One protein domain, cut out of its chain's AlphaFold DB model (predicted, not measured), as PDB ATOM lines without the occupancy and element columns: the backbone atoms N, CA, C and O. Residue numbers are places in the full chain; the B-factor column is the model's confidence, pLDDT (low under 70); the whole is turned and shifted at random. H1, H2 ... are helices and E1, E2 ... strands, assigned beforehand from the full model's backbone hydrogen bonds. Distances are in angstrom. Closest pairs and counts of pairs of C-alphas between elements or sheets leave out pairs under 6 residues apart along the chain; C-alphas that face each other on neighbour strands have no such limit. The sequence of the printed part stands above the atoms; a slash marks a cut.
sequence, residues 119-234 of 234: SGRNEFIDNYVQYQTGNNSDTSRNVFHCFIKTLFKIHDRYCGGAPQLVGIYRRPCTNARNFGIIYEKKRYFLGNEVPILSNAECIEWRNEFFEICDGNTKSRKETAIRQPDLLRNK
ATOM      1  N   SER A 119     -20.827  63.607  31.114       93.75
ATOM      2  CA  SER A 119     -20.325  64.327  29.940       93.75
ATOM      3  C   SER A 119     -19.213  63.561  29.205       93.75
ATOM      4  O   SER A 119     -19.227  63.499  27.979       93.75
ATOM      5  N   GLY A 120     -18.382  62.807  29.936       93.88
ATOM      6  CA  GLY A 120     -17.364  61.897  29.392       93.88
ATOM      7  C   GLY A 120     -17.894  60.639  28.687       93.88
ATOM      8  O   GLY A 120     -17.122  59.756  28.312       93.88
ATOM      9  N   ARG A 121     -19.219  60.516  28.526       94.50
ATOM     10  CA  ARG A 121     -19.877  59.332  27.959       94.50
ATOM     11  C   ARG A 121     -19.401  59.013  26.544       94.50
ATOM     12  O   ARG A 121     -19.210  57.838  26.241       94.50
ATOM     13  N   ASN A 122     -19.255  60.022  25.689       93.56
ATOM     14  CA  ASN A 122     -18.930  59.804  24.278       93.56
ATOM     15  C   ASN A 122     -17.509  59.253  24.123       93.56
ATOM     16  O   ASN A 122     -17.344  58.191  23.534       93.56
ATOM     17  N   GLU A 123     -16.519  59.880  24.771       94.81
ATOM     18  CA  GLU A 123     -15.131  59.390  24.778       94.81
ATOM     19  C   GLU A 123     -15.035  57.949  25.308       94.81
ATOM     20  O   GLU A 123     -14.311  57.116  24.761       94.81
ATOM     21  N   PHE A 124     -15.802  57.624  26.355       94.94
ATOM     22  CA  PHE A 124     -15.868  56.258  26.869       94.94
ATOM     23  C   PHE A 124     -16.462  55.277  25.852       94.94
ATOM     24  O   PHE A 124     -15.914  54.191  25.680       94.94
ATOM     25  N   ILE A 125     -17.560  55.631  25.177       93.50
ATOM     26  CA  ILE A 125     -18.193  54.769  24.167       93.50
ATOM     27  C   ILE A 125     -17.238  54.520  23.000       93.50
ATOM     28  O   ILE A 125     -17.073  53.366  22.605       93.50
ATOM     29  N   ASP A 126     -16.571  55.561  22.505       92.62
ATOM     30  CA  ASP A 126     -15.626  55.464  21.389       92.62
ATOM     31  C   ASP A 126     -14.475  54.501  21.720       92.62
ATOM     32  O   ASP A 126     -14.141  53.608  20.934       92.62
ATOM     33  N   ASN A 127     -13.929  54.595  22.937       91.62
ATOM     34  CA  ASN A 127     -12.929  53.650  23.428       91.62
ATOM     35  C   ASN A 127     -13.513  52.246  23.636       91.62
ATOM     36  O   ASN A 127     -12.851  51.243  23.358       91.62
ATOM     37  N   TYR A 128     -14.752  52.147  24.119       91.75
ATOM     38  CA  TYR A 128     -15.393  50.872  24.420       91.75
ATOM     39  C   TYR A 128     -15.605  50.018  23.170       91.75
ATOM     40  O   TYR A 128     -15.428  48.802  23.245       91.75
ATOM     41  N   VAL A 129     -15.884  50.630  22.011       91.06
ATOM     42  CA  VAL A 129     -15.959  49.914  20.722       91.06
ATOM     43  C   VAL A 129     -14.672  49.130  20.452       91.06
ATOM     44  O   VAL A 129     -14.729  47.967  20.053       91.06
ATOM     45  N   GLN A 130     -13.507  49.710  20.746       88.06
ATOM     46  CA  GLN A 130     -12.229  49.014  20.581       88.06
ATOM     47  C   GLN A 130     -12.088  47.851  21.572       88.06
ATOM     48  O   GLN A 130     -11.677  46.756  21.186       88.06
ATOM     49  N   TYR A 131     -12.498  48.050  22.827       88.56
ATOM     50  CA  TYR A 131     -12.495  47.011  23.865       88.56
ATOM     51  C   TYR A 131     -13.454  45.845  23.586       88.56
ATOM     52  O   TYR A 131     -13.284  44.766  24.153       88.56
ATOM     53  N   GLN A 132     -14.429  46.004  22.690       88.25
ATOM     54  CA  GLN A 132     -15.300  44.906  22.262       88.25
ATOM     55  C   GLN A 132     -14.649  43.944  21.257       88.25
ATOM     56  O   GLN A 132     -15.170  42.854  21.042       88.25
ATOM     57  N   THR A 133     -13.492  44.292  20.687       85.50
ATOM     58  CA  THR A 133     -12.774  43.425  19.731       85.50
ATOM     59  C   THR A 133     -11.957  42.310  20.393       85.50
ATOM     60  O   THR A 133     -11.490  41.400  19.711       85.50
ATOM     61  N   GLY A 134     -11.756  42.367  21.714       79.50
ATOM     62  CA  GLY A 134     -10.940  41.402  22.454       79.50
ATOM     63  C   GLY A 134     -11.721  40.193  22.981       79.50
ATOM     64  O   GLY A 134     -12.925  40.256  23.209       79.50
ATOM     65  N   ASN A 135     -11.005  39.110  23.298       79.00
ATOM     66  CA  ASN A 135     -11.586  37.855  23.810       79.00
ATOM     67  C   ASN A 135     -12.306  37.982  25.169       79.00
ATOM     68  O   ASN A 135     -13.037  37.079  25.560       79.00
ATOM     69  N   ASN A 136     -12.096  39.082  25.899       81.31
ATOM     70  CA  ASN A 136     -12.708  39.335  27.207       81.31
ATOM     71  C   ASN A 136     -13.906  40.303  27.128       81.31
ATOM     72  O   ASN A 136     -14.335  40.807  28.170       81.31
ATOM     73  N   SER A 137     -14.427  40.580  25.927       82.31
ATOM     74  CA  SER A 137     -15.455  41.597  25.647       82.31
ATOM     75  C   SER A 137     -16.697  41.513  26.543       82.31
ATOM     76  O   SER A 137     -17.198  42.548  26.986       82.31
ATOM     77  N   ASP A 138     -17.108  40.293  26.902       83.06
ATOM     78  CA  ASP A 138     -18.293  39.976  27.712       83.06
ATOM     79  C   ASP A 138     -18.016  39.908  29.232       83.06
ATOM     80  O   ASP A 138     -18.688  39.195  29.988       83.06
ATOM     81  N   THR A 139     -17.003  40.634  29.717       86.31
ATOM     82  CA  THR A 139     -16.629  40.656  31.141       86.31
ATOM     83  C   THR A 139     -16.739  42.051  31.749       86.31
ATOM     84  O   THR A 139     -16.398  43.057  31.131       86.31
ATOM     85  N   SER A 140     -17.134  42.121  33.026       86.19
ATOM     86  CA  SER A 140     -17.115  43.375  33.798       86.19
ATOM     87  C   SER A 140     -15.717  43.991  33.877       86.19
ATOM     88  O   SER A 140     -15.566  45.209  33.949       86.19
ATOM     89  N   ARG A 141     -14.682  43.153  33.809       88.81
ATOM     90  CA  ARG A 141     -13.297  43.600  33.762       88.81
ATOM     91  C   ARG A 141     -12.974  44.386  32.501       88.81
ATOM     92  O   ARG A 141     -12.301  45.399  32.605       88.81
ATOM     93  N   ASN A 142     -13.440  43.938  31.342       89.75
ATOM     94  CA  ASN A 142     -13.208  44.643  30.086       89.75
ATOM     95  C   ASN A 142     -13.821  46.050  30.116       89.75
ATOM     96  O   ASN A 142     -13.178  47.022  29.724       89.75
ATOM     97  N   VAL A 143     -15.026  46.168  30.687       90.94
ATOM     98  CA  VAL A 143     -15.666  47.463  30.962       90.94
ATOM     99  C   VAL A 143     -14.798  48.315  31.893       90.94
ATOM    100  O   VAL A 143     -14.565  49.486  31.611       90.94
ATOM    101  N   PHE A 144     -14.281  47.730  32.977       92.06
ATOM    102  CA  PHE A 144     -13.424  48.435  33.932       92.06
ATOM    103  C   PHE A 144     -12.090  48.893  33.322       92.06
ATOM    104  O   PHE A 144     -11.685  50.030  33.543       92.06
ATOM    105  N   HIS A 145     -11.424  48.053  32.523       91.19
ATOM    106  CA  HIS A 145     -10.192  48.415  31.811       91.19
ATOM    107  C   HIS A 145     -10.424  49.611  30.883       91.19
ATOM    108  O   HIS A 145      -9.686  50.593  30.948       91.19
ATOM    109  N   CYS A 146     -11.497  49.567  30.087       92.06
ATOM    110  CA  CYS A 146     -11.892  50.675  29.223       92.06
ATOM    111  C   CYS A 146     -12.185  51.951  30.026       92.06
ATOM    112  O   CYS A 146     -11.721  53.033  29.659       92.06
ATOM    113  N   PHE A 147     -12.905  51.829  31.146       92.75
ATOM    114  CA  PHE A 147     -13.235  52.954  32.020       92.75
ATOM    115  C   PHE A 147     -11.977  53.619  32.576       92.75
ATOM    116  O   PHE A 147     -11.825  54.829  32.450       92.75
ATOM    117  N   ILE A 148     -11.051  52.833  33.127       91.06
ATOM    118  CA  ILE A 148      -9.794  53.337  33.680       91.06
ATOM    119  C   ILE A 148      -8.946  53.988  32.584       91.06
ATOM    120  O   ILE A 148      -8.514  55.126  32.753       91.06
ATOM    121  N   LYS A 149      -8.746  53.323  31.435       89.62
ATOM    122  CA  LYS A 149      -7.981  53.901  30.313       89.62
ATOM    123  C   LYS A 149      -8.587  55.222  29.848       89.62
ATOM    124  O   LYS A 149      -7.839  56.163  29.596       89.62
ATOM    125  N   THR A 150      -9.914  55.288  29.753       92.81
ATOM    126  CA  THR A 150     -10.627  56.505  29.359       92.81
ATOM    127  C   THR A 150     -10.443  57.595  30.406       92.81
ATOM    128  O   THR A 150      -9.982  58.667  30.055       92.81
ATOM    129  N   LEU A 151     -10.729  57.325  31.684       92.00
ATOM    130  CA  LEU A 151     -10.687  58.320  32.759       92.00
ATOM    131  C   LEU A 151      -9.323  59.012  32.873       92.00
ATOM    132  O   LEU A 151      -9.265  60.221  33.056       92.00
ATOM    133  N   PHE A 152      -8.228  58.262  32.740       87.12
ATOM    134  CA  PHE A 152      -6.876  58.824  32.842       87.12
ATOM    135  C   PHE A 152      -6.391  59.533  31.568       87.12
ATOM    136  O   PHE A 152      -5.366  60.208  31.608       87.12
ATOM    137  N   LYS A 153      -7.103  59.390  30.446       89.81
ATOM    138  CA  LYS A 153      -6.799  60.053  29.166       89.81
ATOM    139  C   LYS A 153      -7.927  60.974  28.693       89.81
ATOM    140  O   LYS A 153      -7.938  61.359  27.528       89.81
ATOM    141  N   ILE A 154      -8.893  61.263  29.562       93.44
ATOM    142  CA  ILE A 154     -10.110  61.972  29.184       93.44
ATOM    143  C   ILE A 154      -9.798  63.435  28.874       93.44
ATOM    144  O   ILE A 154      -9.006  64.065  29.577       93.44
ATOM    145  N   HIS A 155     -10.411  63.968  27.820       93.25
ATOM    146  CA  HIS A 155     -10.221  65.362  27.414       93.25
ATOM    147  C   HIS A 155     -11.287  66.276  28.015       93.25
ATOM    148  O   HIS A 155     -11.045  67.468  28.217       93.25
ATOM    149  N   ASP A 156     -12.467  65.733  28.315       93.38
ATOM    150  CA  ASP A 156     -13.510  66.454  29.028       93.38
ATOM    151  C   ASP A 156     -13.026  66.941  30.404       93.38
ATOM    152  O   ASP A 156     -12.857  66.169  31.345       93.38
ATOM    153  N   ARG A 157     -12.884  68.265  30.533       93.50
ATOM    154  CA  ARG A 157     -12.434  68.961  31.748       93.50
ATOM    155  C   ARG A 157     -13.324  68.759  32.979       93.50
ATOM    156  O   ARG A 157     -12.898  69.092  34.081       93.50
ATOM    157  N   TYR A 158     -14.565  68.304  32.803       90.88
ATOM    158  CA  TYR A 158     -15.478  68.000  33.910       90.88
ATOM    159  C   TYR A 158     -15.346  66.555  34.398       90.88
ATOM    160  O   TYR A 158     -15.969  66.180  35.392       90.88
ATOM    161  N   CYS A 159     -14.544  65.744  33.711       91.19
ATOM    162  CA  CYS A 159     -14.227  64.379  34.085       91.19
ATOM    163  C   CYS A 159     -12.774  64.284  34.558       91.19
ATOM    164  O   CYS A 159     -11.890  64.977  34.064       91.19
ATOM    165  N   GLY A 160     -12.514  63.405  35.523       88.19
ATOM    166  CA  GLY A 160     -11.165  63.173  36.027       88.19
ATOM    167  C   GLY A 160     -11.160  62.773  37.494       88.19
ATOM    168  O   GLY A 160     -12.171  62.332  38.044       88.19
ATOM    169  N   GLY A 161     -10.001  62.944  38.124       86.62
ATOM    170  CA  GLY A 161      -9.780  62.530  39.503       86.62
ATOM    171  C   GLY A 161      -9.630  61.018  39.651       86.62
ATOM    172  O   GLY A 161      -9.418  60.280  38.687       86.62
ATOM    173  N   ALA A 162      -9.694  60.559  40.896       87.06
ATOM    174  CA  ALA A 162      -9.494  59.156  41.206       87.06
ATOM    175  C   ALA A 162     -10.723  58.309  40.838       87.06
ATOM    176  O   ALA A 162     -11.853  58.694  41.162       87.06
ATOM    177  N   PRO A 163     -10.531  57.119  40.243       87.94
ATOM    178  CA  PRO A 163     -11.633  56.211  39.970       87.94
ATOM    179  C   PRO A 163     -12.320  55.792  41.272       87.94
ATOM    180  O   PRO A 163     -11.680  55.416  42.257       87.94
ATOM    181  N   GLN A 164     -13.647  55.814  41.251       92.38
ATOM    182  CA  GLN A 164     -14.483  55.215  42.282       92.38
ATOM    183  C   GLN A 164     -15.046  53.892  41.763       92.38
ATOM    184  O   GLN A 164     -15.320  53.761  40.569       92.38
ATOM    185  N   LEU A 165     -15.266  52.927  42.656       94.62
ATOM    186  CA  LEU A 165     -15.888  51.651  42.315       94.62
ATOM    187  C   LEU A 165     -16.739  51.135  43.479       94.62
ATOM    188  O   LEU A 165     -16.273  51.028  44.612       94.62
ATOM    189  N   VAL A 166     -17.979  50.773  43.169       96.44
ATOM    190  CA  VAL A 166     -18.892  50.051  44.061       96.44
ATOM    191  C   VAL A 166     -19.449  48.846  43.324       96.44
ATOM    192  O   VAL A 166     -19.438  48.805  42.092       96.44
ATOM    193  N   GLY A 167     -19.946  47.854  44.052       95.31
ATOM    194  CA  GLY A 167     -20.565  46.715  43.392       95.31
ATOM    195  C   GLY A 167     -21.230  45.728  44.325       95.31
ATOM    196  O   GLY A 167     -21.075  45.764  45.545       95.31
ATOM    197  N   ILE A 168     -21.976  44.832  43.693       94.62
ATOM    198  CA  ILE A 168     -22.738  43.762  44.321       94.62
ATOM    199  C   ILE A 168     -22.273  42.461  43.675       94.62
ATOM    200  O   ILE A 168     -22.246  42.338  42.449       94.62
ATOM    201  N   TYR A 169     -21.889  41.482  44.489       91.38
ATOM    202  CA  TYR A 169     -21.544  40.170  43.958       91.38
ATOM    203  C   TYR A 169     -22.785  39.363  43.604       91.38
ATOM    204  O   TYR A 169     -23.860  39.551  44.157       91.38
ATOM    205  N   ARG A 170     -22.631  38.401  42.695       87.88
ATOM    206  CA  ARG A 170     -23.697  37.438  42.385       87.88
ATOM    207  C   ARG A 170     -23.984  36.499  43.557       87.88
ATOM    208  O   ARG A 170     -25.104  36.049  43.715       87.88
ATOM    209  N   ARG A 171     -22.993  36.214  44.406       88.12
ATOM    210  CA  ARG A 171     -23.168  35.302  45.544       88.12
ATOM    211  C   ARG A 171     -24.370  35.742  46.408       88.12
ATOM    212  O   ARG A 171     -24.331  36.877  46.893       88.12
ATOM    213  N   PRO A 172     -25.382  34.880  46.630       84.00
ATOM    214  CA  PRO A 172     -26.518  35.201  47.489       84.00
ATOM    215  C   PRO A 172     -26.076  35.634  48.889       84.00
ATOM    216  O   PRO A 172     -24.984  35.274  49.340       84.00
ATOM    217  N   CYS A 173     -26.912  36.425  49.564       83.00
ATOM    218  CA  CYS A 173     -26.660  36.921  50.923       83.00
ATOM    219  C   CYS A 173     -25.347  37.710  51.082       83.00
ATOM    220  O   CYS A 173     -24.791  37.786  52.173       83.00
ATOM    221  N   THR A 174     -24.830  38.289  49.994       90.94
ATOM    222  CA  THR A 174     -23.737  39.267  50.064       90.94
ATOM    223  C   THR A 174     -24.274  40.679  49.922       90.94
ATOM    224  O   THR A 174     -25.152  40.926  49.095       90.94
ATOM    225  N   ASN A 175     -23.724  41.599  50.698       93.12
ATOM    226  CA  ASN A 175     -24.127  43.000  50.664       93.12
ATOM    227  C   ASN A 175     -23.368  43.739  49.559       93.12
ATOM    228  O   ASN A 175     -22.403  43.210  48.981       93.12
ATOM    229  N   ALA A 176     -23.803  44.960  49.263       95.94
ATOM    230  CA  ALA A 176     -23.017  45.856  48.439       95.94
ATOM    231  C   ALA A 176     -21.697  46.204  49.143       95.94
ATOM    232  O   ALA A 176     -21.502  45.966  50.337       95.94
ATOM    233  N   ARG A 177     -20.732  46.704  48.371       95.31
ATOM    234  CA  ARG A 177     -19.444  47.129  48.914       95.31
ATOM    235  C   ARG A 177     -18.827  48.261  48.122       95.31
ATOM    236  O   ARG A 177     -18.970  48.339  46.899       95.31
ATOM    237  N   ASN A 178     -18.075  49.074  48.849       95.50
ATOM    238  CA  ASN A 178     -17.104  49.993  48.284       95.50
ATOM    239  C   ASN A 178     -15.801  49.234  48.018       95.50
ATOM    240  O   ASN A 178     -15.337  48.468  48.864       95.50
ATOM    241  N   PHE A 179     -15.207  49.457  46.851       95.62
ATOM    242  CA  PHE A 179     -13.891  48.930  46.515       95.62
ATOM    243  C   PHE A 179     -12.852  50.043  46.593       95.62
ATOM    244  O   PHE A 179     -13.102  51.180  46.186       95.62
ATOM    245  N   GLY A 180     -11.668  49.702  47.091       95.62
ATOM    246  CA  GLY A 180     -10.490  50.547  46.954       95.62
ATOM    247  C   GLY A 180      -9.849  50.323  45.589       95.62
ATOM    248  O   GLY A 180      -9.801  49.189  45.113       95.62
ATOM    249  N   ILE A 181      -9.342  51.381  44.963       95.06
ATOM    250  CA  ILE A 181      -8.601  51.280  43.706       95.06
ATOM    251  C   ILE A 181      -7.119  51.540  43.957       95.06
ATOM    252  O   ILE A 181      -6.746  52.531  44.578       95.06
ATOM    253  N   ILE A 182      -6.265  50.655  43.456       93.44
ATOM    254  CA  ILE A 182      -4.830  50.893  43.333       93.44
ATOM    255  C   ILE A 182      -4.542  51.282  41.890       93.44
ATOM    256  O   ILE A 182      -4.901  50.566  40.960       93.44
ATOM    257  N   TYR A 183      -3.885  52.419  41.709       90.19
ATOM    258  CA  TYR A 183      -3.448  52.889  40.402       90.19
ATOM    259  C   TYR A 183      -2.114  53.608  40.568       90.19
ATOM    260  O   TYR A 183      -1.956  54.383  41.510       90.19
ATOM    261  N   GLU A 184      -1.134  53.309  39.711       87.31
ATOM    262  CA  GLU A 184       0.213  53.907  39.762       87.31
ATOM    263  C   GLU A 184       0.842  53.904  41.171       87.31
ATOM    264  O   GLU A 184       1.437  54.876  41.630       87.31
ATOM    265  N   LYS A 185       0.709  52.779  41.890       87.62
ATOM    266  CA  LYS A 185       1.218  52.586  43.266       87.62
ATOM    267  C   LYS A 185       0.616  53.536  44.314       87.62
ATOM    268  O   LYS A 185       1.143  53.614  45.433       87.62
ATOM    269  N   LYS A 186      -0.487  54.206  43.996       91.44
ATOM    270  CA  LYS A 186      -1.308  54.996  44.917       91.44
ATOM    271  C   LYS A 186      -2.601  54.260  45.243       91.44
ATOM    272  O   LYS A 186      -3.032  53.392  44.485       91.44
ATOM    273  N   ARG A 187      -3.191  54.585  46.392       93.00
ATOM    274  CA  ARG A 187      -4.463  54.025  46.859       93.00
ATOM    275  C   ARG A 187      -5.523  55.094  46.797       93.00
ATOM    276  O   ARG A 187      -5.310  56.189  47.304       93.00
ATOM    277  N   TYR A 188      -6.669  54.730  46.259       93.56
ATOM    278  CA  TYR A 188      -7.821  55.593  46.156       93.56
ATOM    279  C   TYR A 188      -9.028  54.917  46.785       93.56
ATOM    280  O   TYR A 188      -9.321  53.754  46.501       93.56
ATOM    281  N   PHE A 189      -9.737  55.641  47.638       93.25
ATOM    282  CA  PHE A 189     -10.966  55.171  48.258       93.25
ATOM    283  C   PHE A 189     -11.976  56.311  48.290       93.25
ATOM    284  O   PHE A 189     -11.627  57.442  48.623       93.25
ATOM    285  N   LEU A 190     -13.216  56.028  47.874       90.81
ATOM    286  CA  LEU A 190     -14.290  57.028  47.761       90.81
ATOM    287  C   LEU A 190     -13.882  58.281  46.953       90.81
ATOM    288  O   LEU A 190     -14.369  59.380  47.192       90.81
ATOM    289  N   GLY A 191     -12.987  58.110  45.974       88.44
ATOM    290  CA  GLY A 191     -12.523  59.174  45.077       88.44
ATOM    291  C   GLY A 191     -11.413  60.053  45.641       88.44
ATOM    292  O   GLY A 191     -11.071  61.042  45.007       88.44
ATOM    293  N   ASN A 192     -10.834  59.692  46.786       90.62
ATOM    294  CA  ASN A 192      -9.701  60.397  47.379       90.62
ATOM    295  C   ASN A 192      -8.469  59.499  47.443       90.62
ATOM    296  O   ASN A 192      -8.591  58.301  47.702       90.62
ATOM    297  N   GLU A 193      -7.284  60.079  47.234       92.12
ATOM    298  CA  GLU A 193      -6.025  59.402  47.556       92.12
ATOM    299  C   GLU A 193      -5.956  59.207  49.074       92.12
ATOM    300  O   GLU A 193      -6.125  60.162  49.832       92.12
ATOM    301  N   VAL A 194      -5.740  57.971  49.526       91.12
ATOM    302  CA  VAL A 194      -5.639  57.668  50.957       91.12
ATOM    303  C   VAL A 194      -4.187  57.439  51.372       91.12
ATOM    304  O   VAL A 194      -3.429  56.779  50.645       91.12
ATOM    305  N   PRO A 195      -3.787  57.950  52.551       86.62
ATOM    306  CA  PRO A 195      -2.434  57.794  53.066       86.62
ATOM    307  C   PRO A 195      -2.181  56.346  53.523       86.62
ATOM    308  O   PRO A 195      -2.837  55.393  53.096       86.62
ATOM    309  N   ILE A 196      -1.162  56.138  54.355       83.25
ATOM    310  CA  ILE A 196      -0.921  54.840  54.990       83.25
ATOM    311  C   ILE A 196      -2.108  54.488  55.885       83.25
ATOM    312  O   ILE A 196      -2.542  55.289  56.706       83.25
ATOM    313  N   LEU A 197      -2.650  53.292  55.669       82.69
ATOM    314  CA  LEU A 197      -3.834  52.799  56.355       82.69
ATOM    315  C   LEU A 197      -3.409  52.007  57.585       82.69
ATOM    316  O   LEU A 197      -2.511  51.173  57.502       82.69
ATOM    317  N   SER A 198      -4.089  52.237  58.704       79.00
ATOM    318  CA  SER A 198      -3.947  51.424  59.916       79.00
ATOM    319  C   SER A 198      -4.585  50.040  59.764       79.00
ATOM    320  O   SER A 198      -4.122  49.078  60.366       79.00
ATOM    321  N   ASN A 199      -5.627  49.926  58.935       84.62
ATOM    322  CA  ASN A 199      -6.281  48.667  58.601       84.62
ATOM    323  C   ASN A 199      -6.665  48.656  57.117       84.62
ATOM    324  O   ASN A 199      -7.724  49.144  56.738       84.62
ATOM    325  N   ALA A 200      -5.787  48.127  56.265       85.94
ATOM    326  CA  ALA A 200      -6.045  48.066  54.829       85.94
ATOM    327  C   ALA A 200      -6.926  46.874  54.409       85.94
ATOM    328  O   ALA A 200      -7.446  46.881  53.297       85.94
ATOM    329  N   GLU A 201      -7.120  45.875  55.277       85.56
ATOM    330  CA  GLU A 201      -7.847  44.637  54.950       85.56
ATOM    331  C   GLU A 201      -9.371  44.766  55.092       85.56
ATOM    332  O   GLU A 201     -10.108  43.902  54.619       85.56
ATOM    333  N   CYS A 202      -9.873  45.849  55.698       87.94
ATOM    334  CA  CYS A 202     -11.314  46.117  55.768       87.94
ATOM    335  C   CYS A 202     -11.926  46.523  54.415       87.94
ATOM    336  O   CYS A 202     -13.147  46.555  54.275       87.94
ATOM    337  N   ILE A 203     -11.085  46.819  53.420       91.75
ATOM    338  CA  ILE A 203     -11.479  47.211  52.070       91.75
ATOM    339  C   ILE A 203     -10.925  46.183  51.087       91.75
ATOM    340  O   ILE A 203      -9.763  45.787  51.151       91.75
ATOM    341  N   GLU A 204     -11.749  45.778  50.124       94.44
ATOM    342  CA  GLU A 204     -11.264  44.985  49.002       94.44
ATOM    343  C   GLU A 204     -10.615  45.911  47.963       94.44
ATOM    344  O   GLU A 204     -11.283  46.764  47.371       94.44
ATOM    345  N   TRP A 205      -9.311  45.738  47.736       95.44
ATOM    346  CA  TRP A 205      -8.544  46.550  46.794       95.44
ATOM    347  C   TRP A 205      -8.482  45.902  45.416       95.44
ATOM    348  O   TRP A 205      -8.149  44.721  45.288       95.44
ATOM    349  N   ARG A 206      -8.745  46.693  44.377       95.38
ATOM    350  CA  ARG A 206      -8.585  46.316  42.972       95.38
ATOM    351  C   ARG A 206      -7.536  47.194  42.316       95.38
ATOM    352  O   ARG A 206      -7.598  48.409  42.456       95.38
ATOM    353  N   ASN A 207      -6.588  46.608  41.595       93.81
ATOM    354  CA  ASN A 207      -5.705  47.414  40.753       93.81
ATOM    355  C   ASN A 207      -6.396  47.806  39.444       93.81
ATOM    356  O   ASN A 207      -7.534  47.422  39.163       93.81
ATOM    357  N   GLU A 208      -5.678  48.534  38.602       90.69
ATOM    358  CA  GLU A 208      -6.162  48.983  37.306       90.69
ATOM    359  C   GLU A 208      -6.419  47.846  36.302       90.69
ATOM    360  O   GLU A 208      -7.112  48.033  35.305       90.69
ATOM    361  N   PHE A 209      -5.919  46.645  36.598       91.44
ATOM    362  CA  PHE A 209      -6.215  45.421  35.865       91.44
ATOM    363  C   PHE A 209      -7.437  44.673  36.423       91.44
ATOM    364  O   PHE A 209      -7.778  43.601  35.925       91.44
ATOM    365  N   PHE A 210      -8.127  45.235  37.421       92.88
ATOM    366  CA  PHE A 210      -9.247  44.629  38.148       92.88
ATOM    367  C   PHE A 210      -8.868  43.391  38.982       92.88
ATOM    368  O   PHE A 210      -9.732  42.584  39.346       92.88
ATOM    369  N   GLU A 211      -7.582  43.221  39.289       94.69
ATOM    370  CA  GLU A 211      -7.050  42.133  40.110       94.69
ATOM    371  C   GLU A 211      -7.173  42.466  41.597       94.69
ATOM    372  O   GLU A 211      -7.023  43.620  41.994       94.69
ATOM    373  N   ILE A 212      -7.400  41.450  42.434       95.00
ATOM    374  CA  ILE A 212      -7.442  41.626  43.890       95.00
ATOM    375  C   ILE A 212      -6.027  41.893  44.407       95.00
ATOM    376  O   ILE A 212      -5.088  41.145  44.118       95.00
ATOM    377  N   CYS A 213      -5.891  42.951  45.192       95.00
ATOM    378  CA  CYS A 213      -4.620  43.432  45.709       95.00
ATOM    379  C   CYS A 213      -4.604  43.471  47.234       95.00
ATOM    380  O   CYS A 213      -5.640  43.499  47.896       95.00
ATOM    381  N   ASP A 214      -3.397  43.445  47.782       93.31
ATOM    382  CA  ASP A 214      -3.137  43.713  49.186       93.31
ATOM    383  C   ASP A 214      -3.055  45.230  49.395       93.31
ATOM    384  O   ASP A 214      -2.332  45.939  48.687       93.31
ATOM    385  N   GLY A 215      -3.836  45.737  50.346       91.69
ATOM    386  CA  GLY A 215      -3.966  47.171  50.568       91.69
ATOM    387  C   GLY A 215      -2.742  47.812  51.223       91.69
ATOM    388  O   GLY A 215      -2.604  49.032  51.173       91.69
ATOM    389  N   ASN A 216      -1.835  47.035  51.819       90.38
ATOM    390  CA  ASN A 216      -0.615  47.540  52.449       90.38
ATOM    391  C   ASN A 216       0.533  47.622  51.440       90.38
ATOM    392  O   ASN A 216       1.137  48.680  51.253       90.38
ATOM    393  N   THR A 217       0.798  46.513  50.755       91.94
ATOM    394  CA  THR A 217       1.881  46.369  49.773       91.94
ATOM    395  C   THR A 217       1.534  46.987  48.423       91.94
ATOM    396  O   THR A 217       2.436  47.342  47.664       91.94
ATOM    397  N   LYS A 218       0.236  47.148  48.133       93.06
ATOM    398  CA  LYS A 218      -0.315  47.634  46.857       93.06
ATOM    399  C   LYS A 218      -0.057  46.687  45.681       93.06
ATOM    400  O   LYS A 218      -0.247  47.060  44.524       93.06
ATOM    401  N   SER A 219       0.366  45.464  45.981       93.81
ATOM    402  CA  SER A 219       0.646  44.417  45.007       93.81
ATOM    403  C   SER A 219      -0.554  43.491  44.851       93.81
ATOM    404  O   SER A 219      -1.364  43.336  45.768       93.81
ATOM    405  N   ARG A 220      -0.658  42.834  43.691       95.12
ATOM    406  CA  ARG A 220      -1.626  41.750  43.486       95.12
ATOM    407  C   ARG A 220      -1.414  40.675  44.559       95.12
ATOM    408  O   ARG A 220      -0.276  40.252  44.765       95.12
ATOM    409  N   LYS A 221      -2.490  40.200  45.200       94.06
ATOM    410  CA  LYS A 221      -2.406  39.049  46.117       94.06
ATOM    411  C   LYS A 221      -1.944  37.816  45.339       94.06
ATOM    412  O   LYS A 221      -2.351  37.613  44.197       94.06
ATOM    413  N   GLU A 222      -1.120  36.968  45.945       90.44
ATOM    414  CA  GLU A 222      -0.592  35.768  45.274       90.44
ATOM    415  C   GLU A 222      -1.704  34.810  44.829       90.44
ATOM    416  O   GLU A 222      -1.633  34.222  43.754       90.44
ATOM    417  N   THR A 223      -2.779  34.739  45.614       91.50
ATOM    418  CA  THR A 223      -3.982  33.948  45.327       91.50
ATOM    419  C   THR A 223      -4.867  34.550  44.234       91.50
ATOM    420  O   THR A 223      -5.795  33.893  43.761       91.50
ATOM    421  N   ALA A 224      -4.619  35.796  43.819       91.25
ATOM    422  CA  ALA A 224      -5.417  36.460  42.802       91.25
ATOM    423  C   ALA A 224      -4.916  36.121  41.392       91.25
ATOM    424  O   ALA A 224      -3.737  36.272  41.055       91.25
ATOM    425  N   ILE A 225      -5.855  35.707  40.541       90.06
ATOM    426  CA  ILE A 225      -5.602  35.369  39.137       90.06
ATOM    427  C   ILE A 225      -5.176  36.626  38.374       90.06
ATOM    428  O   ILE A 225      -5.821  37.670  38.504       90.06
ATOM    429  N   ARG A 226      -4.131  36.501  37.542       89.94
ATOM    430  CA  ARG A 226      -3.672  37.571  36.646       89.94
ATOM    431  C   ARG A 226      -4.717  37.923  35.604       89.94
ATOM    432  O   ARG A 226      -5.311  37.025  35.018       89.94
ATOM    433  N   GLN A 227      -4.880  39.210  35.324       88.31
ATOM    434  CA  GLN A 227      -5.890  39.694  34.396       88.31
ATOM    435  C   GLN A 227      -5.300  40.662  33.361       88.31
ATOM    436  O   GLN A 227      -5.232  41.865  33.606       88.31
ATOM    437  N   PRO A 228      -4.870  40.164  32.192       83.12
ATOM    438  CA  PRO A 228      -4.240  41.008  31.185       83.12
ATOM    439  C   PRO A 228      -5.235  42.001  30.566       83.12
ATOM    440  O   PRO A 228      -6.366  41.632  30.243       83.12
ATOM    441  N   ASP A 229      -4.782  43.240  30.354       81.62
ATOM    442  CA  ASP A 229      -5.415  44.211  29.453       81.62
ATOM    443  C   ASP A 229      -4.625  44.240  28.136       81.62
ATOM    444  O   ASP A 229      -3.535  44.810  28.052       81.62
ATOM    445  N   LEU A 230      -5.170  43.587  27.107       73.50
ATOM    446  CA  LEU A 230      -4.527  43.440  25.796       73.50
ATOM    447  C   LEU A 230      -4.475  44.752  24.997       73.50
ATOM    448  O   LEU A 230      -3.729  44.843  24.022       73.50
ATOM    449  N   LEU A 231      -5.259  45.760  25.388       76.00
ATOM    450  CA  LEU A 231      -5.394  47.030  24.678       76.00
ATOM    451  C   LEU A 231      -4.748  48.198  25.426       76.00
ATOM    452  O   LEU A 231      -4.778  49.325  24.935       76.00
ATOM    453  N   ARG A 232      -4.128  47.960  26.588       70.69
ATOM    454  CA  ARG A 232      -3.496  49.019  27.389       70.69
ATOM    455  C   ARG A 232      -2.329  49.712  26.677       70.69
ATOM    456  O   ARG A 232      -2.166  50.920  26.826       70.69
ATOM    457  N   ASN A 233      -1.552  48.949  25.904       58.94
ATOM    458  CA  ASN A 233      -0.321  49.399  25.239       58.94
ATOM    459  C   ASN A 233      -0.500  49.699  23.737       58.94
ATOM    460  O   ASN A 233       0.492  49.930  23.049       58.94
ATOM    461  N   LYS A 234      -1.737  49.650  23.233       54.06
ATOM    462  CA  LYS A 234      -2.117  50.158  21.909       54.06
ATOM    463  C   LYS A 234      -2.765  51.529  22.071       54.06
ATOM    464  O   LYS A 234      -2.454  52.400  21.244       54.06
TER     465      LYS A 234
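Overview. This is residues 119 to 234 of the 234 residues of an uncharacterized protein of uncultured Clostridium sp (UniProt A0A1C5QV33). Little regular structure is here: a small twisted sheet of four short strands sits beside a pair of crossing helices, H1 and H2, and residues 208 to 234 run from the sheet back toward the helices. The printed part has 116 residues, 42 in named elements, ordered H1 H2 E1 E2 E3 E4, of mixed class. It is compact, radius of gyration of the C-alphas 14.6 A, spanning 40 by 31 by 29 A.

Arrangement. Start at E2, residues 177 to 183. On one side find E1, residues 165 to 167 (N 179 to O 165, 2.9 A), and E3, residues 186 to 189 (N 181 to O 188, 2.8 A); E1 E2 E3 form a meander, antiparallel neighbours in succession, in two hairpins. On the other side E4, residues 204 to 207, is parallel: N 182 to O 206, 2.8 A. H1, residues 121 to 131, touches H2, residues 140 to 152, at Phe 124 and Thr 150, closest C-alphas 5.8 A apart, opposite ways at a steep tilt of 54 degrees. Neither is on the sheet. Every O i to N i+4 pair is within hydrogen-bond range in H2, 6 of 7 in H1.

Along the chain. Find C-alpha 177 at (-19.444, 47.129, 48.914); E2 runs 19.0 A. H2 runs 18.6 A from (-17.115, 43.375, 33.798), C-alpha 140.

Size, cuts and confidence. The printed part has no cut; links H2 to E1 and E3 to E4 are long. Residues 233 to 234 have pLDDT under 70.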